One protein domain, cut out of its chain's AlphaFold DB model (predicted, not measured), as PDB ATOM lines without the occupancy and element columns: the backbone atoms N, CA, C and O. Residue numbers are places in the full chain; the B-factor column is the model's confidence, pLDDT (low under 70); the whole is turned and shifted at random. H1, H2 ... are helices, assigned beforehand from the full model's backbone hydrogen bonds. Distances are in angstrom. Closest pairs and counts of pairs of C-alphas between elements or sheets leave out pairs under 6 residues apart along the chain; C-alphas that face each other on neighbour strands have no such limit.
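Overview. This is residues 3 to 69 and 104 to 187 of the 203 residues of an uncharacterized protein of Hydnomerulius pinastri MD-312 (UniProt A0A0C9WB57). Two helices, H2 and H3, meet near their first residues as an L, and two shorter helices, H1 and H4, lie toward the other end of a loose, elongated model, with long loops linking the parts. Residues 57 to 62 and residues 154 to 161 stick out. The printed part has 151 residues with four named helices, in the order H1, H2, H3, H4, and no named strand; the class is all helix, although the helices hold 64 of the 151 residues, under half. The whole is loose, with a radius of gyration of the C-alphas of 19.8 A and spans of 58 by 35 by 34 A.

Along the chain. The longest helix, H2, covers residues 36 to 58 and measures 34.0 A from C-alpha 36 at (15.248, -146.360, -39.695) to C-alpha 58. H3, residues 136 to 153, measures 25.5 A. H1, residues 8 to 21, begins with C-alpha 8 at (8.383, -132.384, -55.648) and measures 19.9 A. H4, residues 177 to 185, measures 12.0 A and ends with C-alpha 185 at (31.350, -142.211, -73.919).

Arrangement. H2 and H3 touch, about perpendicular at 81 degrees, and their closest C-alphas, those of Ile 38 and Ser 140, are 6.0 A apart. H2 touches H3 with residues 38 to 42 alone, and H3 touches H2 with residues 136 to 143 alone. H1 and H4 are close but not clearly touching, with the closest C-alphas, those of Gln 21 and Ala 178, 7.5 A apart. They run the same way at a steep tilt of 69.8 degrees, only just short of about perpendicular. H1 is apart from H2 and H3, and H4 is apart from H2 and H3. In H1, H2, H3 and H4 every O i to N i+4 pair is within hydrogen-bond range.

Size, cuts and confidence. The two C-alphas farthest apart, those of Ile 20 and Ile 60, are 60.6 A apart. Residues 70 to 103 are not printed, and C-alphas 69 and 104 are 29.1 A apart across the cut, which falls in the link from H2 to H3. The links H1 to H2 and H3 to H4 are long, with 14 and 23 residues. The mean pLDDT of the printed part is 84.3; residues 57 to 66, 104 to 109 and 119 are under 70.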
ATOM      1  N   SER A   3      16.304-138.586 -56.022       95.62
ATOM      2  CA  SER A   3      15.618-137.449 -55.394       95.62
ATOM      3  C   SER A   3      14.828-137.910 -54.183       95.62
ATOM      4  O   SER A   3      14.205-138.972 -54.217       95.62
ATOM      5  N   LEU A   4      14.766-137.102 -53.127       94.81
ATOM      6  CA  LEU A   4      13.880-137.400 -52.001       94.81
ATOM      7  C   LEU A   4      12.403-137.351 -52.442       94.81
ATOM      8  O   LEU A   4      12.021-136.416 -53.150       94.81
ATOM      9  N   PRO A   5      11.541-138.283 -51.986       93.88
ATOM     10  CA  PRO A   5      10.111-138.295 -52.316       93.88
ATOM     11  C   PRO A   5       9.379-136.988 -52.019       93.88
ATOM     12  O   PRO A   5       8.353-136.695 -52.620       93.88
ATOM     13  N   GLN A   6       9.883-136.189 -51.083       93.19
ATOM     14  CA  GLN A   6       9.254-134.942 -50.665       93.19
ATOM     15  C   GLN A   6       9.678-133.727 -51.512       93.19
ATOM     16  O   GLN A   6       9.003-132.703 -51.447       93.19
ATOM     17  N   ARG A   7      10.753-133.812 -52.314       92.75
ATOM     18  CA  ARG A   7      11.278-132.702 -53.144       92.75
ATOM     19  C   ARG A   7      10.547-132.592 -54.489       92.75
ATOM     20  O   ARG A   7      11.153-132.687 -55.554       92.75
ATOM     21  N   GLN A   8       9.224-132.436 -54.443       94.12
ATOM     22  CA  GLN A   8       8.383-132.384 -55.648       94.12
ATOM     23  C   GLN A   8       8.731-131.197 -56.554       94.12
ATOM     24  O   GLN A   8       8.794-131.354 -57.767       94.12
ATOM     25  N   ASP A   9       9.087-130.056 -55.966       93.56
ATOM     26  CA  ASP A   9       9.563-128.868 -56.683       93.56
ATOM     27  C   ASP A   9      10.776-129.166 -57.579       93.56
ATOM     28  O   ASP A   9      10.885-128.668 -58.697       93.56
ATOM     29  N   ARG A  10      11.693-130.010 -57.098       92.00
ATOM     30  CA  ARG A  10      12.899-130.390 -57.838       92.00
ATOM     31  C   ARG A  10      12.627-131.451 -58.878       92.00
ATOM     32  O   ARG A  10      13.167-131.366 -59.975       92.00
ATOM     33  N   ARG A  11      11.755-132.409 -58.565       93.31
ATOM     34  CA  ARG A  11      11.305-133.406 -59.541       93.31
ATOM     35  C   ARG A  11      10.652-132.731 -60.744       93.31
ATOM     36  O   ARG A  11      11.059-133.013 -61.862       93.31
ATOM     37  N   GLU A  12       9.766-131.763 -60.513       92.06
ATOM     38  CA  GLU A  12       9.137-130.966 -61.575       92.06
ATOM     39  C   GLU A  12      10.168-130.217 -62.437       92.06
ATOM     40  O   GLU A  12      10.083-130.221 -63.666       92.06
ATOM     41  N   GLN A  13      11.182-129.599 -61.816       90.12
ATOM     42  CA  GLN A  13      12.264-128.929 -62.550       90.12
ATOM     43  C   GLN A  13      13.041-129.900 -63.446       90.12
ATOM     44  O   GLN A  13      13.329-129.590 -64.604       90.12
ATOM     45  N   MET A  14      13.368-131.080 -62.929       90.06
ATOM     46  CA  MET A  14      14.143-132.081 -63.658       90.06
ATOM     47  C   MET A  14      13.313-132.777 -64.748       90.06
ATOM     48  O   MET A  14      13.841-133.071 -65.819       90.06
ATOM     49  N   GLU A  15      12.006-132.958 -64.549       90.50
ATOM     50  CA  GLU A  15      11.064-133.417 -65.582       90.50
ATOM     51  C   GLU A  15      10.923-132.405 -66.729       90.50
ATOM     52  O   GLU A  15      10.864-132.780 -67.907       90.50
ATOM     53  N   LEU A  16      10.937-131.106 -66.417       89.25
ATOM     54  CA  LEU A  16      10.973-130.063 -67.439       89.25
ATOM     55  C   LEU A  16      12.272-130.135 -68.256       89.25
ATOM     56  O   LEU A  16      12.219-130.105 -69.486       89.25
ATOM     57  N   LEU A  17      13.427-130.274 -67.598       87.00
ATOM     58  CA  LEU A  17      14.721-130.431 -68.277       87.00
ATOM     59  C   LEU A  17      14.757-131.689 -69.153       87.00
ATOM     60  O   LEU A  17      15.181-131.620 -70.305       87.00
ATOM     61  N   SER A  18      14.251-132.809 -68.634       87.50
ATOM     62  CA  SER A  18      14.064-134.065 -69.366       87.50
ATOM     63  C   SER A  18      13.276-133.854 -70.654       87.50
ATOM     64  O   SER A  18      13.733-134.250 -71.726       87.50
ATOM     65  N   THR A  19      12.131-133.175 -70.559       88.31
ATOM     66  CA  THR A  19      11.252-132.900 -71.700       88.31
ATOM     67  C   THR A  19      11.945-132.023 -72.738       88.31
ATOM     68  O   THR A  19      11.886-132.308 -73.933       88.31
ATOM     69  N   ILE A  20      12.629-130.968 -72.290       87.31
ATOM     70  CA  ILE A  20      13.328-130.025 -73.167       87.31
ATOM     71  C   ILE A  20      14.479-130.706 -73.921       87.31
ATOM     72  O   ILE A  20      14.688-130.421 -75.099       87.31
ATOM     73  N   GLN A  21      15.212-131.607 -73.264       85.62
ATOM     74  CA  GLN A  21      16.342-132.323 -73.862       85.62
ATOM     75  C   GLN A  21      15.924-133.589 -74.627       85.62
ATOM     76  O   GLN A  21      16.769-134.241 -75.233       85.62
ATOM     77  N   GLY A  22      14.639-133.964 -74.600       85.69
ATOM     78  CA  GLY A  22      14.160-135.206 -75.213       85.69
ATOM     79  C   GLY A  22      14.734-136.470 -74.560       85.69
ATOM     80  O   GLY A  22      14.865-137.500 -75.217       85.69
ATOM     81  N   LEU A  23      15.100-136.389 -73.279       84.88
ATOM     82  CA  LEU A  23      15.664-137.492 -72.505       84.88
ATOM     83  C   LEU A  23      14.573-138.210 -71.714       84.88
ATOM     84  O   LEU A  23      13.679-137.563 -71.173       84.88
ATOM     85  N   THR A  24      14.702-139.526 -71.542       86.81
ATOM     86  CA  THR A  24      13.840-140.312 -70.645       86.81
ATOM     87  C   THR A  24      14.493-140.443 -69.277       86.81
ATOM     88  O   THR A  24      15.625-140.911 -69.167       86.81
ATOM     89  N   TRP A  25      13.773-140.047 -68.230       87.25
ATOM     90  CA  TRP A  25      14.275-140.061 -66.862       87.25
ATOM     91  C   TRP A  25      13.488-141.049 -66.016       87.25
ATOM     92  O   TRP A  25      12.261-141.018 -65.981       87.25
ATOM     93  N   THR A  26      14.213-141.876 -65.270       90.94
ATOM     94  CA  THR A  26      13.637-142.655 -64.175       90.94
ATOM     95  C   THR A  26      13.939-141.939 -62.868       90.94
ATOM     96  O   THR A  26      15.104-141.660 -62.552       90.94
ATOM     97  N   VAL A  27      12.893-141.621 -62.109       92.88
ATOM     98  CA  VAL A  27      13.032-141.088 -60.752       92.88
ATOM     99  C   VAL A  27      13.241-142.253 -59.792       92.88
ATOM    100  O   VAL A  27      12.449-143.191 -59.760       92.88
ATOM    101  N   ILE A  28      14.319-142.182 -59.020       94.31
ATOM    102  CA  ILE A  28      14.672-143.143 -57.982       94.31
ATOM    103  C   ILE A  28      14.477-142.438 -56.645       94.31
ATOM    104  O   ILE A  28      15.092-141.401 -56.376       94.31
ATOM    105  N   ASP A  29      13.589-142.992 -55.823       95.94
ATOM    106  CA  ASP A  29      13.287-142.453 -54.504       95.94
ATOM    107  C   ASP A  29      14.495-142.624 -53.578       95.94
ATOM    108  O   ASP A  29      14.852-143.732 -53.175       95.94
ATOM    109  N   ALA A  30      15.120-141.500 -53.229       95.19
ATOM    110  CA  ALA A  30      16.182-141.462 -52.241       95.19
ATOM    111  C   ALA A  30      15.624-141.756 -50.844       95.19
ATOM    112  O   ALA A  30      14.496-141.390 -50.497       95.19
ATOM    113  N   ILE A  31      16.448-142.378 -50.012       94.38
ATOM    114  CA  ILE A  31      16.073-142.745 -48.650       94.38
ATOM    115  C   ILE A  31      16.442-141.587 -47.729       94.38
ATOM    116  O   ILE A  31      17.619-141.237 -47.670       94.38
ATOM    117  N   PRO A  32      15.495-140.984 -46.988       94.31
ATOM    118  CA  PRO A  32      15.794-139.846 -46.126       94.31
ATOM    119  C   PRO A  32      16.725-140.242 -44.977       94.31
ATOM    120  O   PRO A  32      16.674-141.358 -44.464       94.31
ATOM    121  N   SER A  33      17.528-139.293 -44.495       93.69
ATOM    122  CA  SER A  33      18.457-139.502 -43.371       93.69
ATOM    123  C   SER A  33      17.772-139.909 -42.063       93.69
ATOM    124  O   SER A  33      18.416-140.442 -41.162       93.69
ATOM    125  N   THR A  34      16.471-139.650 -41.951       92.31
ATOM    126  CA  THR A  34      15.622-140.035 -40.822       92.31
ATOM    127  C   THR A  34      15.058-141.450 -40.944       92.31
ATOM    128  O   THR A  34      14.398-141.913 -40.013       92.31
ATOM    129  N   ASP A  35      15.267-142.143 -42.070       92.50
ATOM    130  CA  ASP A  35      14.752-143.497 -42.257       92.50
ATOM    131  C   ASP A  35      15.432-144.485 -41.282       92.50
ATOM    132  O   ASP A  35      16.660-144.483 -41.132       92.50
ATOM    133  N   PRO A  36      14.677-145.384 -40.622       90.62
ATOM    134  CA  PRO A  36      15.248-146.360 -39.695       90.62
ATOM    135  C   PRO A  36      16.298-147.306 -40.303       90.62
ATOM    136  O   PRO A  36      17.045-147.938 -39.558       90.62
ATOM    137  N   SER A  37      16.338-147.497 -41.624       92.00
ATOM    138  CA  SER A  37      17.401-148.250 -42.313       92.00
ATOM    139  C   SER A  37      18.764-147.574 -42.205       92.00
ATOM    140  O   SER A  37      19.743-148.265 -41.945       92.00
ATOM    141  N   ILE A  38      18.821-146.244 -42.277       93.06
ATOM    142  CA  ILE A  38      20.058-145.462 -42.154       93.06
ATOM    143  C   ILE A  38      20.682-145.660 -40.781       93.06
ATOM    144  O   ILE A  38      21.880-145.899 -40.646       93.06
ATOM    145  N   ASN A  39      19.838-145.650 -39.751       89.38
ATOM    146  CA  ASN A  39      20.270-145.953 -38.400       89.38
ATOM    147  C   ASN A  39      20.823-147.378 -38.282       89.38
ATOM    148  O   ASN A  39      21.860-147.550 -37.655       89.38
ATOM    149  N   ARG A  40      20.194-148.371 -38.913       90.38
ATOM    150  CA  ARG A  40      20.683-149.758 -38.880       90.38
ATOM    151  C   ARG A  40      22.007-149.934 -39.617       90.38
ATOM    152  O   ARG A  40      22.877-150.644 -39.122       90.38
ATOM    153  N   ILE A  41      22.181-149.258 -40.751       92.06
ATOM    154  CA  ILE A  41      23.458-149.216 -41.473       92.06
ATOM    155  C   ILE A  41      24.546-148.633 -40.569       92.06
ATOM    156  O   ILE A  41      25.607-149.232 -40.432       92.06
ATOM    157  N   LEU A  42      24.272-147.511 -39.894       90.69
ATOM    158  CA  LEU A  42      25.213-146.917 -38.941       90.69
ATOM    159  C   LEU A  42      25.593-147.879 -37.810       90.69
ATOM    160  O   LEU A  42      26.770-147.972 -37.478       90.69
ATOM    161  N   ASP A  43      24.633-148.615 -37.246       89.06
ATOM    162  CA  ASP A  43      24.924-149.589 -36.187       89.06
ATOM    163  C   ASP A  43      25.836-150.726 -36.686       89.06
ATOM    164  O   ASP A  43      26.736-151.167 -35.969       89.06
ATOM    165  N   TRP A  44      25.658-151.169 -37.936       89.25
ATOM    166  CA  TRP A  44      26.564-152.130 -38.570       89.25
ATOM    167  C   TRP A  44      27.961-151.557 -38.804       89.25
ATOM    168  O   TRP A  44      28.940-152.241 -38.521       89.25
ATOM    169  N   VAL A  45      28.071-150.300 -39.240       89.19
ATOM    170  CA  VAL A  45      29.371-149.630 -39.408       89.19
ATOM    171  C   VAL A  45      30.136-149.562 -38.084       89.19
ATOM    172  O   VAL A  45      31.336-149.834 -38.073       89.19
ATOM    173  N   VAL A  46      29.466-149.233 -36.970       87.56
ATOM    174  CA  VAL A  46      30.087-149.255 -35.630       87.56
ATOM    175  C   VAL A  46      30.644-150.647 -35.337       87.56
ATOM    176  O   VAL A  46      31.831-150.795 -35.059       87.56
ATOM    177  N   LYS A  47      29.801-151.673 -35.480       85.62
ATOM    178  CA  LYS A  47      30.149-153.061 -35.169       85.62
ATOM    179  C   LYS A  47      31.309-153.595 -36.015       85.62
ATOM    180  O   LYS A  47      32.182-154.276 -35.486       85.62
ATOM    181  N   GLU A  48      31.335-153.300 -37.313       85.00
ATOM    182  CA  GLU A  48      32.436-153.713 -38.196       85.00
ATOM    183  C   GLU A  48      33.757-153.029 -37.823       85.00
ATOM    184  O   GLU A  48      34.810-153.669 -37.832       85.00
ATOM    185  N   ARG A  49      33.713-151.746 -37.440       84.06
ATOM    186  CA  ARG A  49      34.904-151.000 -37.006       84.06
ATOM    187  C   ARG A  49      35.449-151.501 -35.669       84.06
ATOM    188  O   ARG A  49      36.662-151.629 -35.539       84.06
ATOM    189  N   GLU A  50      34.580-151.836 -34.718       84.31
ATOM    190  CA  GLU A  50      34.972-152.455 -33.442       84.31
ATOM    191  C   GLU A  50      35.651-153.814 -33.669       84.31
ATOM    192  O   GLU A  50      36.761-154.043 -33.193       84.31
ATOM    193  N   GLN A  51      35.048-154.686 -34.485       81.56
ATOM    194  CA  GLN A  51      35.635-155.991 -34.816       81.56
ATOM    195  C   GLN A  51      36.959-155.872 -35.575       81.56
ATOM    196  O   GLN A  51      37.842-156.719 -35.435       81.56
ATOM    197  N   LEU A  52      37.104-154.856 -36.429       78.81
ATOM    198  CA  LEU A  52      38.376-154.585 -37.084       78.81
ATOM    199  C   LEU A  52      39.437-154.180 -36.057       78.81
ATOM    200  O   LEU A  52      40.506-154.780 -36.070       78.81
ATOM    201  N   ALA A  53      39.140-153.250 -35.145       77.50
ATOM    202  CA  ALA A  53      40.075-152.836 -34.097       77.50
ATOM    203  C   ALA A  53      40.560-154.027 -33.246       77.50
ATOM    204  O   ALA A  53      41.766-154.211 -33.095       77.50
ATOM    205  N   GLU A  54      39.650-154.906 -32.807       79.06
ATOM    206  CA  GLU A  54      39.996-156.130 -32.062       79.06
ATOM    207  C   GLU A  54      40.926-157.072 -32.857       79.06
ATOM    208  O   GLU A  54      41.863-157.668 -32.312       79.06
ATOM    209  N   ARG A  55      40.703-157.212 -34.172       73.94
ATOM    210  CA  ARG A  55      41.571-158.021 -35.051       73.94
ATOM    211  C   ARG A  55      42.955-157.396 -35.225       73.94
ATOM    212  O   ARG A  55      43.951-158.116 -35.228       73.94
ATOM    213  N   LEU A  56      43.036-156.075 -35.361       71.69
ATOM    214  CA  LEU A  56      44.310-155.367 -35.511       71.69
ATOM    215  C   LEU A  56      45.150-155.434 -34.221       71.69
ATOM    216  O   LEU A  56      46.363-155.591 -34.300       71.69
ATOM    217  N   GLU A  57      44.526-155.397 -33.040       67.25
ATOM    218  CA  GLU A  57      45.228-155.539 -31.751       67.25
ATOM    219  C   GLU A  57      45.830-156.938 -31.531       67.25
ATOM    220  O   GLU A  57      46.828-157.092 -30.826       67.25
ATOM    221  N   THR A  58      45.241-157.971 -32.139       63.28
ATOM    222  CA  THR A  58      45.631-159.376 -31.936       63.28
ATOM    223  C   THR A  58      46.621-159.910 -32.974       63.28
ATOM    224  O   THR A  58      47.208-160.973 -32.757       63.28
ATOM    225  N   THR A  59      46.867-159.187 -34.072       56.00
ATOM    226  CA  THR A  59      47.717-159.652 -35.182       56.00
ATOM    227  C   THR A  59      48.866-158.670 -35.443       56.00
ATOM    228  O   THR A  59      48.637-157.536 -35.835       56.00
ATOM    229  N   ILE A  60      50.120-159.109 -35.263       54.69
ATOM    230  CA  ILE A  60      51.342-158.272 -35.386       54.69
ATOM    231  C   ILE A  60      51.605-157.790 -36.835       54.69
ATOM    232  O   ILE A  60      52.418-156.894 -37.043       54.69
ATOM    233  N   ASP A  61      50.908-158.333 -37.837       48.84
ATOM    234  CA  ASP A  61      51.164-158.073 -39.264       48.84
ATOM    235  C   ASP A  61      49.908-157.586 -40.005       48.84
ATOM    236  O   ASP A  61      49.435-158.166 -40.984       48.84
ATOM    237  N   ALA A  62      49.287-156.540 -39.466       50.12
ATOM    238  CA  ALA A  62      47.971-156.105 -39.894       50.12
ATOM    239  C   ALA A  62      48.014-155.068 -41.029       50.12
ATOM    240  O   ALA A  62      47.541-153.943 -40.892       50.12
ATOM    241  N   SER A  63      48.543-155.463 -42.190       52.12
ATOM    242  CA  SER A  63      48.183-154.788 -43.443       52.12
ATOM    243  C   SER A  63      46.838-155.335 -43.928       52.12
ATOM    244  O   SER A  63      46.758-156.173 -44.827       52.12
ATOM    245  N   SER A  64      45.739-154.900 -43.300       59.69
ATOM    246  CA  SER A  64      44.395-155.156 -43.828       59.69
ATOM    247  C   SER A  64      44.167-154.256 -45.044       59.69
ATOM    248  O   SER A  64      43.429-153.280 -44.979       59.69
ATOM    249  N   ASN A  65      44.871-154.533 -46.140       65.94
ATOM    250  CA  ASN A  65      44.617-153.867 -47.407       65.94
ATOM    251  C   ASN A  65      43.339-154.445 -47.998       65.94
ATOM    252  O   ASN A  65      43.135-155.665 -47.973       65.94
ATOM    253  N   PHE A  66      42.516-153.572 -48.566       68.88
ATOM    254  CA  PHE A  66      41.342-153.993 -49.297       68.88
ATOM    255  C   PHE A  66      41.785-154.885 -50.446       68.88
ATOM    256  O   PHE A  66      42.787-154.630 -51.122       68.88
ATOM    257  N   ARG A  67      41.061-155.984 -50.630       73.06
ATOM    258  CA  ARG A  67      41.273-156.894 -51.742       73.06
ATOM    259  C   ARG A  67      39.925-157.299 -52.277       73.06
ATOM    260  O   ARG A  67      39.098-157.836 -51.541       73.06
ATOM    261  N   TRP A  68      39.754-157.090 -53.573       77.12
ATOM    262  CA  TRP A  68      38.669-157.715 -54.301       77.12
ATOM    263  C   TRP A  68      38.711-159.242 -54.103       77.12
ATOM    264  O   TRP A  68      39.806-159.819 -54.013       77.12
ATOM    265  N   PRO A  69      37.544-159.908 -54.024       81.31
ATOM    266  CA  PRO A  69      37.466-161.364 -54.084       81.31
ATOM    267  C   PRO A  69      38.230-161.893 -55.301       81.31
ATOM    268  O   PRO A  69      38.227-161.267 -56.360       81.31
ATOM    269  N   PRO A 104      23.489-153.870 -31.370       54.25
ATOM    270  CA  PRO A 104      22.998-153.471 -30.061       54.25
ATOM    271  C   PRO A 104      21.932-152.372 -30.183       54.25
ATOM    272  O   PRO A 104      21.932-151.569 -31.113       54.25
ATOM    273  N   THR A 105      21.014-152.356 -29.213       52.22
ATOM    274  CA  THR A 105      20.052-151.274 -28.945       52.22
ATOM    275  C   THR A 105      20.747-149.910 -29.071       52.22
ATOM    276  O   THR A 105      21.913-149.849 -28.687       52.22
ATOM    277  N   PRO A 106      20.089-148.833 -29.557       53.84
ATOM    278  CA  PRO A 106      20.725-147.529 -29.762       53.84
ATOM    279  C   PRO A 106      21.223-146.936 -28.436       53.84
ATOM    280  O   PRO A 106      20.556-146.132 -27.789       53.84
ATOM    281  N   ALA A 107      22.410-147.362 -28.015       54.56
ATOM    282  CA  ALA A 107      23.259-146.633 -27.102       54.56
ATOM    283  C   ALA A 107      23.699-145.344 -27.805       54.56
ATOM    284  O   ALA A 107      23.600-145.226 -29.030       54.56
ATOM    285  N   ALA A 108      24.179-144.367 -27.035       62.38
ATOM    286  CA  ALA A 108      24.815-143.184 -27.600       62.38
ATOM    287  C   ALA A 108      25.932-143.642 -28.549       62.38
ATOM    288  O   ALA A 108      26.956-144.159 -28.101       62.38
ATOM    289  N   ARG A 109      25.692-143.537 -29.861       68.19
ATOM    290  CA  ARG A 109      26.663-143.962 -30.867       68.19
ATOM    291  C   ARG A 109      27.926-143.128 -30.693       68.19
ATOM    292  O   ARG A 109      27.804-141.914 -30.501       68.19
ATOM    293  N   PRO A 110      29.121-143.732 -30.786       73.62
ATOM    294  CA  PRO A 110      30.321-142.930 -30.902       73.62
ATOM    295  C   PRO A 110      30.205-142.071 -32.164       73.62
ATOM    296  O   PRO A 110      29.667-142.503 -33.186       73.62
ATOM    297  N   ASN A 111      30.706-140.844 -32.093       80.00
ATOM    298  CA  ASN A 111      30.851-140.013 -33.278       80.00
ATOM    299  C   ASN A 111      31.834-140.707 -34.230       80.00
ATOM    300  O   ASN A 111      32.985-140.966 -33.878       80.00
ATOM    301  N   LEU A 112      31.355-141.037 -35.426       87.06
ATOM    302  CA  LEU A 112      32.125-141.740 -36.442       87.06
ATOM    303  C   LEU A 112      32.734-140.748 -37.430       87.06
ATOM    304  O   LEU A 112      32.146-139.712 -37.735       87.06
ATOM    305  N   THR A 113      33.887-141.100 -37.983       89.69
ATOM    306  CA  THR A 113      34.526-140.385 -39.091       89.69
ATOM    307  C   THR A 113      34.279-141.091 -40.424       89.69
ATOM    308  O   THR A 113      34.084-142.312 -40.476       89.69
ATOM    309  N   CYS A 114      34.260-140.339 -41.519       89.44
ATOM    310  CA  CYS A 114      34.333-140.868 -42.873       89.44
ATOM    311  C   CYS A 114      35.677-141.578 -43.067       89.44
ATOM    312  O   CYS A 114      36.684-141.175 -42.484       89.44
ATOM    313  N   ALA A 115      35.687-142.641 -43.867       84.50
ATOM    314  CA  ALA A 115      36.943-143.241 -44.288       84.50
ATOM    315  C   ALA A 115      37.656-142.281 -45.259       84.50
ATOM    316  O   ALA A 115      36.994-141.642 -46.077       84.50
ATOM    317  N   ALA A 116      38.974-142.150 -45.132       77.50
ATOM    318  CA  ALA A 116      39.806-141.376 -46.054       77.50
ATOM    319  C   ALA A 116      40.258-142.219 -47.262       77.50
ATOM    320  O   ALA A 116      40.499-141.676 -48.333       77.50
ATOM    321  N   GLU A 117      40.344-143.538 -47.076       74.31
ATOM    322  CA  GLU A 117      40.717-144.565 -48.061       74.31
ATOM    323  C   GLU A 117      39.988-145.874 -47.689       74.31
ATOM    324  O   GLU A 117      39.189-145.877 -46.751       74.31
ATOM    325  N   ASP A 118      40.280-147.002 -48.343       70.25
ATOM    326  CA  ASP A 118      39.528-148.258 -48.170       70.25
ATOM    327  C   ASP A 118      39.399-148.729 -46.707       70.25
ATOM    328  O   ASP A 118      38.322-149.120 -46.254       70.25
ATOM    329  N   HIS A 119      40.497-148.665 -45.945       67.19
ATOM    330  CA  HIS A 119      40.538-149.056 -44.527       67.19
ATOM    331  C   HIS A 119      41.108-147.975 -43.607       67.19
ATOM    332  O   HIS A 119      41.305-148.207 -42.413       67.19
ATOM    333  N   SER A 120      41.345-146.774 -44.136       72.69
ATOM    334  CA  SER A 120      41.818-145.645 -43.342       72.69
ATOM    335  C   SER A 120      40.620-144.921 -42.744       72.69
ATOM    336  O   SER A 120      39.950-144.141 -43.416       72.69
ATOM    337  N   VAL A 121      40.325-145.198 -41.475       79.50
ATOM    338  CA  VAL A 121      39.296-144.490 -40.706       79.50
ATOM    339  C   VAL A 121      40.006-143.618 -39.671       79.50
ATOM    340  O   VAL A 121      40.440-144.138 -38.641       79.50
ATOM    341  N   PRO A 122      40.158-142.302 -39.915       77.75
ATOM    342  CA  PRO A 122      40.822-141.411 -38.973       77.75
ATOM    343  C   PRO A 122      40.113-141.421 -37.620       77.75
ATOM    344  O   PRO A 122      38.885-141.407 -37.563       77.75
ATOM    345  N   ALA A 123      40.863-141.398 -36.519       78.62
ATOM    346  CA  ALA A 123      40.258-141.203 -35.208       78.62
ATOM    347  C   ALA A 123      39.520-139.856 -35.161       78.62
ATOM    348  O   ALA A 123      39.967-138.863 -35.742       78.62
ATOM    349  N   LEU A 124      38.395-139.813 -34.448       78.88
ATOM    350  CA  LEU A 124      37.738-138.549 -34.150       78.88
ATOM    351  C   LEU A 124      38.635-137.732 -33.213       78.88
ATOM    352  O   LEU A 124      39.029-138.209 -32.150       78.88
ATOM    353  N   MET A 125      38.941-136.500 -33.601       80.19
ATOM    354  CA  MET A 125      39.721-135.546 -32.819       80.19
ATOM    355  C   MET A 125      38.883-134.286 -32.579       80.19
ATOM    356  O   MET A 125      37.994-133.972 -33.367       80.19
ATOM    357  N   ASP A 126      39.214-133.499 -31.553       78.94
ATOM    358  CA  ASP A 126      38.503-132.245 -31.232       78.94
ATOM    359  C   ASP A 126      38.458-131.238 -32.401       78.94
ATOM    360  O   ASP A 126      37.620-130.341 -32.426       78.94
ATOM    361  N   LYS A 127      39.366-131.376 -33.376       85.00
ATOM    362  CA  LYS A 127      39.476-130.528 -34.575       85.00
ATOM    363  C   LYS A 127      39.065-131.238 -35.871       85.00
ATOM    364  O   LYS A 127      39.422-130.767 -36.948       85.00
ATOM    365  N   THR A 128      38.377-132.379 -35.795       84.25
ATOM    366  CA  THR A 128      37.878-133.079 -36.987       84.25
ATOM    367  C   THR A 128      36.935-132.154 -37.769       84.25
ATOM    368  O   THR A 128      35.934-131.709 -37.206       84.25
ATOM    369  N   PRO A 129      37.214-131.859 -39.053       87.50
ATOM    370  CA  PRO A 129      36.313-131.058 -39.870       87.50
ATOM    371  C   PRO A 129      34.950-131.732 -40.038       87.50
ATOM    372  O   PRO A 129      34.858-132.956 -40.122       87.50
ATOM    373  N   GLU A 130      33.887-130.940 -40.165       86.44
ATOM    374  CA  GLU A 130      32.511-131.442 -40.311       86.44
ATOM    375  C   GLU A 130      32.347-132.396 -41.510       86.44
ATOM    376  O   GLU A 130      31.654-133.417 -41.438       86.44
ATOM    377  N   TRP A 131      33.049-132.128 -42.613       85.62
ATOM    378  CA  TRP A 131      33.039-132.993 -43.793       85.62
ATOM    379  C   TRP A 131      33.669-134.374 -43.532       85.62
ATOM    380  O   TRP A 131      33.288-135.332 -44.201       85.62
ATOM    381  N   MET A 132      34.495-134.533 -42.494       89.12
ATOM    382  CA  MET A 132      35.001-135.837 -42.045       89.12
ATOM    383  C   MET A 132      34.085-136.545 -41.043       89.12
ATOM    384  O   MET A 132      34.333-137.705 -40.743       89.12
ATOM    385  N   VAL A 133      33.039-135.911 -40.506       90.44
ATOM    386  CA  VAL A 133      32.121-136.571 -39.558       90.44
ATOM    387  C   VAL A 133      31.089-137.401 -40.323       90.44
ATOM    388  O   VAL A 133      30.338-136.871 -41.140       90.44
ATOM    389  N   LEU A 134      31.012-138.703 -40.064       91.88
ATOM    390  CA  LEU A 134      30.060-139.600 -40.713       91.88
ATOM    391  C   LEU A 134      28.662-139.416 -40.111       91.88
ATOM    392  O   LEU A 134      28.345-139.944 -39.047       91.88
ATOM    393  N   SER A 135      27.823-138.649 -40.805       91.88
ATOM    394  CA  SER A 135      26.459-138.337 -40.381       91.88
ATOM    395  C   SER A 135      25.420-139.275 -41.016       91.88
ATOM    396  O   SER A 135      25.682-139.873 -42.066       91.88
ATOM    397  N   PRO A 136      24.195-139.360 -40.457       93.38
ATOM    398  CA  PRO A 136      23.084-140.062 -41.101       93.38
ATOM    399  C   PRO A 136      22.790-139.560 -42.518       93.38
ATOM    400  O   PRO A 136      22.422-140.353 -43.376       93.38
ATOM    401  N   ALA A 137      22.990-138.266 -42.788       92.31
ATOM    402  CA  ALA A 137      22.797-137.698 -44.120       92.31
ATOM    403  C   ALA A 137      23.797-138.267 -45.139       92.31
ATOM    404  O   ALA A 137      23.399-138.635 -46.238       92.31
ATOM    405  N   LYS A 138      25.070-138.437 -44.753       93.81
ATOM    406  CA  LYS A 138      26.091-139.046 -45.621       93.81
ATOM    407  C   LYS A 138      25.798-140.518 -45.903       93.81
ATOM    408  O   LYS A 138      25.931-140.956 -47.039       93.81
ATOM    409  N   ILE A 139      25.342-141.266 -44.896       94.06
ATOM    410  CA  ILE A 139      24.921-142.663 -45.081       94.06
ATOM    411  C   ILE A 139      23.679-142.764 -45.968       94.06
ATOM    412  O   ILE A 139      23.616-143.637 -46.824       94.06
ATOM    413  N   SER A 140      22.708-141.869 -45.792       94.62
ATOM    414  CA  SER A 140      21.511-141.784 -46.636       94.62
ATOM    415  C   SER A 140      21.850-141.477 -48.092       94.62
ATOM    416  O   SER A 140      21.349-142.167 -48.979       94.62
ATOM    417  N   CYS A 141      22.745-140.518 -48.335       94.19
ATOM    418  CA  CYS A 141      23.254-140.205 -49.667       94.19
ATOM    419  C   CYS A 141      23.938-141.432 -50.294       94.19
ATOM    420  O   CYS A 141      23.488-141.918 -51.331       94.19
ATOM    421  N   TRP A 142      24.933-142.010 -49.611       93.69
ATOM    422  CA  TRP A 142      25.627-143.219 -50.071       93.69
ATOM    423  C   TRP A 142      24.655-144.365 -50.385       93.69
ATOM    424  O   TRP A 142      24.698-144.939 -51.472       93.69
ATOM    425  N   TYR A 143      23.742-144.674 -49.464       94.75
ATOM    426  CA  TYR A 143      22.832-145.807 -49.613       94.75
ATOM    427  C   TYR A 143      21.811-145.594 -50.738       94.75
ATOM    428  O   TYR A 143      21.461-146.544 -51.437       94.75
ATOM    429  N   SER A 144      21.370-144.353 -50.961       95.25
ATOM    430  CA  SER A 144      20.479-144.011 -52.077       95.25
ATOM    431  C   SER A 144      21.171-144.201 -53.432       95.25
ATOM    432  O   SER A 144      20.573-144.769 -54.343       95.25
ATOM    433  N   HIS A 145      22.445-143.811 -53.551       93.94
ATOM    434  CA  HIS A 145      23.236-144.015 -54.773       93.94
ATOM    435  C   HIS A 145      23.550-145.489 -55.038       93.94
ATOM    436  O   HIS A 145      23.356-145.964 -56.154       93.94
ATOM    437  N   VAL A 146      23.948-146.250 -54.014       92.25
ATOM    438  CA  VAL A 146      24.153-147.705 -54.153       92.25
ATOM    439  C   VAL A 146      22.855-148.404 -54.564       92.25
ATOM    440  O   VAL A 146      22.874-149.274 -55.433       92.25
ATOM    441  N   SER A 147      21.715-147.992 -54.000       91.44
ATOM    442  CA  SER A 147      20.401-148.527 -54.379       91.44
ATOM    443  C   SER A 147      20.047-148.210 -55.836       91.44
ATOM    444  O   SER A 147      19.499-149.066 -56.526       91.44
ATOM    445  N   ALA A 148      20.398-147.017 -56.326       93.69
ATOM    446  CA  ALA A 148      20.204-146.638 -57.724       93.69
ATOM    447  C   ALA A 148      21.051-147.488 -58.685       93.69
ATOM    448  O   ALA A 148      20.536-147.970 -59.694       93.69
ATOM    449  N   ILE A 149      22.323-147.726 -58.343       92.31
ATOM    450  CA  ILE A 149      23.210-148.614 -59.110       92.31
ATOM    451  C   ILE A 149      22.632-150.033 -59.139       92.31
ATOM    452  O   ILE A 149      22.512-150.621 -60.211       92.31
ATOM    453  N   ARG A 150      22.210-150.567 -57.985       89.31
ATOM    454  CA  ARG A 150      21.570-151.889 -57.898       89.31
ATOM    455  C   ARG A 150      20.324-151.982 -58.767       89.31
ATOM    456  O   ARG A 150      20.202-152.915 -59.544       89.31
ATOM    457  N   GLN A 151      19.439-150.989 -58.705       90.19
ATOM    458  CA  GLN A 151      18.229-150.971 -59.526       90.19
ATOM    459  C   GLN A 151      18.535-150.963 -61.030       90.19
ATOM    460  O   GLN A 151      17.804-151.582 -61.800       90.19
ATOM    461  N   PHE A 152      19.599-150.275 -61.451       90.38
ATOM    462  CA  PHE A 152      20.047-150.314 -62.838       90.38
ATOM    463  C   PHE A 152      20.576-151.701 -63.210       90.38
ATOM    464  O   PHE A 152      20.136-152.253 -64.213       90.38
ATOM    465  N   VAL A 153      21.483-152.269 -62.413       87.62
ATOM    466  CA  VAL A 153      22.139-153.553 -62.710       87.62
ATOM    467  C   VAL A 153      21.163-154.735 -62.650       87.62
ATOM    468  O   VAL A 153      21.233-155.621 -63.493       87.62
ATOM    469  N   ASP A 154      20.212-154.729 -61.715       86.69
ATOM    470  CA  ASP A 154      19.301-155.854 -61.459       86.69
ATOM    471  C   ASP A 154      18.043-155.844 -62.359       86.69
ATOM    472  O   ASP A 154      17.088-156.593 -62.116       86.69
ATOM    473  N   ARG A 155      17.994-154.994 -63.397       88.38
ATOM    474  CA  ARG A 155      16.861-154.972 -64.336       88.38
ATOM    475  C   ARG A 155      16.818-156.254 -65.176       88.38
ATOM    476  O   ARG A 155      17.839-156.811 -65.563       88.38
ATOM    477  N   THR A 156      15.613-156.719 -65.492       84.50
ATOM    478  CA  THR A 156      15.409-158.002 -66.190       84.50
ATOM    479  C   THR A 156      15.891-158.011 -67.640       84.50
ATOM    480  O   THR A 156      16.092-159.077 -68.211       84.50
ATOM    481  N   ASP A 157      16.029-156.836 -68.241       86.94
ATOM    482  CA  ASP A 157      16.470-156.587 -69.612       86.94
ATOM    483  C   ASP A 157      17.899-156.018 -69.665       86.94
ATOM    484  O   ASP A 157      18.256-155.320 -70.608       86.94
ATOM    485  N   ALA A 158      18.720-156.277 -68.639       84.50
ATOM    486  CA  ALA A 158      20.085-155.767 -68.584       84.50
ATOM    487  C   ALA A 158      20.990-156.398 -69.652       84.50
ATOM    488  O   ALA A 158      21.138-157.620 -69.714       84.50
ATOM    489  N   HIS A 159      21.667-155.557 -70.434       84.88
ATOM    490  CA  HIS A 159      22.796-155.939 -71.274       84.88
ATOM    491  C   HIS A 159      24.112-155.365 -70.739       84.88
ATOM    492  O   HIS A 159      24.137-154.345 -70.054       84.88
ATOM    493  N   ILE A 160      25.220-156.035 -71.067       80.31
ATOM    494  CA  ILE A 160      26.565-155.675 -70.588       80.31
ATOM    495  C   ILE A 160      27.056-154.322 -71.124       80.31
ATOM    496  O   ILE A 160      27.830-153.651 -70.454       80.31
ATOM    497  N   ASP A 161      26.578-153.914 -72.303       83.75
ATOM    498  CA  ASP A 161      26.961-152.655 -72.955       83.75
ATOM    499  C   ASP A 161      26.026-151.490 -72.599       83.75
ATOM    500  O   ASP A 161      26.179-150.380 -73.111       83.75
ATOM    501  N   ASP A 162      25.022-151.739 -71.757       87.88
ATOM    502  CA  ASP A 162      24.064-150.711 -71.391       87.88
ATOM    503  C   ASP A 162      24.667-149.724 -70.394       87.88
ATOM    504  O   ASP A 162      25.369-150.082 -69.447       87.88
ATOM    505  N   VAL A 163      24.292-148.460 -70.558       88.38
ATOM    506  CA  VAL A 163      24.846-147.341 -69.798       88.38
ATOM    507  C   VAL A 163      23.717-146.566 -69.142       88.38
ATOM    508  O   VAL A 163      22.697-146.284 -69.771       88.38
ATOM    509  N   ALA A 164      23.916-146.171 -67.889       90.44
ATOM    510  CA  ALA A 164      23.061-145.205 -67.217       90.44
ATOM    511  C   ALA A 164      23.861-144.011 -66.721       90.44
ATOM    512  O   ALA A 164      25.005-144.124 -66.285       90.44
ATOM    513  N   VAL A 165      23.192-142.862 -66.727       90.38
ATOM    514  CA  VAL A 165      23.670-141.640 -66.092       90.38
ATOM    515  C   VAL A 165      22.834-141.427 -64.834       90.38
ATOM    516  O   VAL A 165      21.618-141.238 -64.900       90.38
ATOM    517  N   ILE A 166      23.484-141.493 -63.673       92.19
ATOM    518  CA  ILE A 166      22.847-141.264 -62.374       92.19
ATOM    519  C   ILE A 166      23.149-139.829 -61.953       92.19
ATOM    520  O   ILE A 166      24.304-139.436 -61.831       92.19
ATOM    521  N   LEU A 167      22.089-139.051 -61.755       90.88
ATOM    522  CA  LEU A 167      22.141-137.624 -61.452       90.88
ATOM    523  C   LEU A 167      21.339-137.341 -60.181       90.88
ATOM    524  O   LEU A 167      20.284-137.953 -59.980       90.88
ATOM    525  N   GLU A 168      21.822-136.423 -59.349       91.88
ATOM    526  CA  GLU A 168      21.059-135.861 -58.226       91.88
ATOM    527  C   GLU A 168      20.028-134.837 -58.731       91.88
ATOM    528  O   GLU A 168      20.032-134.450 -59.900       91.88
ATOM    529  N   ASP A 169      19.093-134.435 -57.874       90.38
ATOM    530  CA  ASP A 169      17.992-133.521 -58.214       90.38
ATOM    531  C   ASP A 169      18.318-132.033 -58.006       90.38
ATOM    532  O   ASP A 169      17.450-131.169 -58.151       90.38
ATOM    533  N   ASP A 170      19.557-131.720 -57.640       87.81
ATOM    534  CA  ASP A 170      20.071-130.366 -57.452       87.81
ATOM    535  C   ASP A 170      21.172-129.983 -58.448       87.81
ATOM    536  O   ASP A 170      21.764-128.908 -58.326       87.81
ATOM    537  N   ILE A 171      21.399-130.808 -59.470       86.69
ATOM    538  CA  ILE A 171      22.348-130.488 -60.529       86.69
ATOM    539  C   ILE A 171      21.803-129.418 -61.478       86.69
ATOM    540  O   ILE A 171      20.602-129.295 -61.727       86.69
ATOM    541  N   ASN A 172      22.724-128.693 -62.103       83.19
ATOM    542  CA  ASN A 172      22.440-127.901 -63.290       83.19
ATOM    543  C   ASN A 172      22.951-128.652 -64.521       83.19
ATOM    544  O   ASN A 172      24.081-129.133 -64.530       83.19
ATOM    545  N   MET A 173      22.130-128.730 -65.566       79.06
ATOM    546  CA  MET A 173      22.510-129.343 -66.838       79.06
ATOM    547  C   MET A 173      22.495-128.316 -67.958       79.06
ATOM    548  O   MET A 173      21.555-127.529 -68.081       79.06
ATOM    549  N   GLU A 174      23.516-128.371 -68.807       84.31
ATOM    550  CA  GLU A 174      23.522-127.659 -70.081       84.31
ATOM    551  C   GLU A 174      22.585-128.364 -71.074       84.31
ATOM    552  O   GLU A 174      22.322-129.565 -70.971       84.31
ATOM    553  N   MET A 175      22.069-127.614 -72.048       83.38
ATOM    554  CA  MET A 175      21.116-128.126 -73.041       83.38
ATOM    555  C   MET A 175      21.696-129.244 -73.916       83.38
ATOM    556  O   MET A 175      20.951-130.086 -74.400       83.38
ATOM    557  N   ASP A 176      23.014-129.251 -74.108       86.50
ATOM    558  CA  ASP A 176      23.764-130.213 -74.916       86.50
ATOM    559  C   ASP A 176      24.393-131.338 -74.073       86.50
ATOM    560  O   ASP A 176      25.238-132.081 -74.572       86.50
ATOM    561  N   THR A 177      23.992-131.498 -72.801       86.19
ATOM    562  CA  THR A 177      24.577-132.516 -71.905       86.19
ATOM    563  C   THR A 177      24.475-133.921 -72.499       86.19
ATOM    564  O   THR A 177      25.442-134.675 -72.447       86.19
ATOM    565  N   ALA A 178      23.340-134.271 -73.111       84.31
ATOM    566  CA  ALA A 178      23.147-135.571 -73.754       84.31
ATOM    567  C   ALA A 178      24.171-135.829 -74.874       84.31
ATOM    568  O   ALA A 178      24.851-136.858 -74.878       84.31
ATOM    569  N   ASP A 179      24.326-134.860 -75.779       87.25
ATOM    570  CA  ASP A 179      25.255-134.948 -76.907       87.25
ATOM    571  C   ASP A 179      26.703-135.026 -76.422       87.25
ATOM    572  O   ASP A 179      27.498-135.815 -76.940       87.25
ATOM    573  N   ARG A 180      27.050-134.248 -75.392       88.56
ATOM    574  CA  ARG A 180      28.383-134.288 -74.785       88.56
ATOM    575  C   ARG A 180      28.673-135.624 -74.127       88.56
ATOM    576  O   ARG A 180      29.754-136.164 -74.334       88.56
ATOM    577  N   LEU A 181      27.730-136.175 -73.368       87.50
ATOM    578  CA  LEU A 181      27.911-137.472 -72.719       87.50
ATOM    579  C   LEU A 181      28.061-138.595 -73.747       87.50
ATOM    580  O   LEU A 181      28.926-139.448 -73.573       87.50
ATOM    581  N   SER A 182      27.307-138.553 -74.848       86.62
ATOM    582  CA  SER A 182      27.475-139.501 -75.956       86.62
ATOM    583  C   SER A 182      28.870-139.410 -76.589       86.62
ATOM    584  O   SER A 182      29.520-140.434 -76.808       86.62
ATOM    585  N   GLN A 183      29.372-138.193 -76.823       89.88
ATOM    586  CA  GLN A 183      30.718-137.973 -77.366       89.88
ATOM    587  C   GLN A 183      31.821-138.426 -76.406       89.88
ATOM    588  O   GLN A 183      32.785-139.049 -76.846       89.88
ATOM    589  N   VAL A 184      31.675-138.140 -75.107       89.12
ATOM    590  CA  VAL A 184      32.612-138.600 -74.073       89.12
ATOM    591  C   VAL A 184      32.627-140.120 -74.031       89.12
ATOM    592  O   VAL A 184      33.701-140.709 -74.096       89.12
ATOM    593  N   TRP A 185      31.454-140.756 -73.996       87.81
ATOM    594  CA  TRP A 185      31.350-142.211 -73.919       87.81
ATOM    595  C   TRP A 185      32.051-142.910 -75.088       87.81
ATOM    596  O   TRP A 185      32.771-143.884 -74.887       87.81
ATOM    597  N   ALA A 186      31.920-142.366 -76.302       88.69
ATOM    598  CA  ALA A 186      32.535-142.920 -77.507       88.69
ATOM    599  C   ALA A 186      34.076-142.921 -77.496       88.69
ATOM    600  O   ALA A 186      34.687-143.634 -78.295       88.69
ATOM    601  N   VAL A 187      34.708-142.120 -76.633       90.94
ATOM    602  CA  VAL A 187      36.174-142.003 -76.541       90.94
ATOM    603  C   VAL A 187      36.745-142.535 -75.228       90.94
ATOM    604  O   VAL A 187      37.962-142.471 -75.030       90.94
TER     605      VAL A 187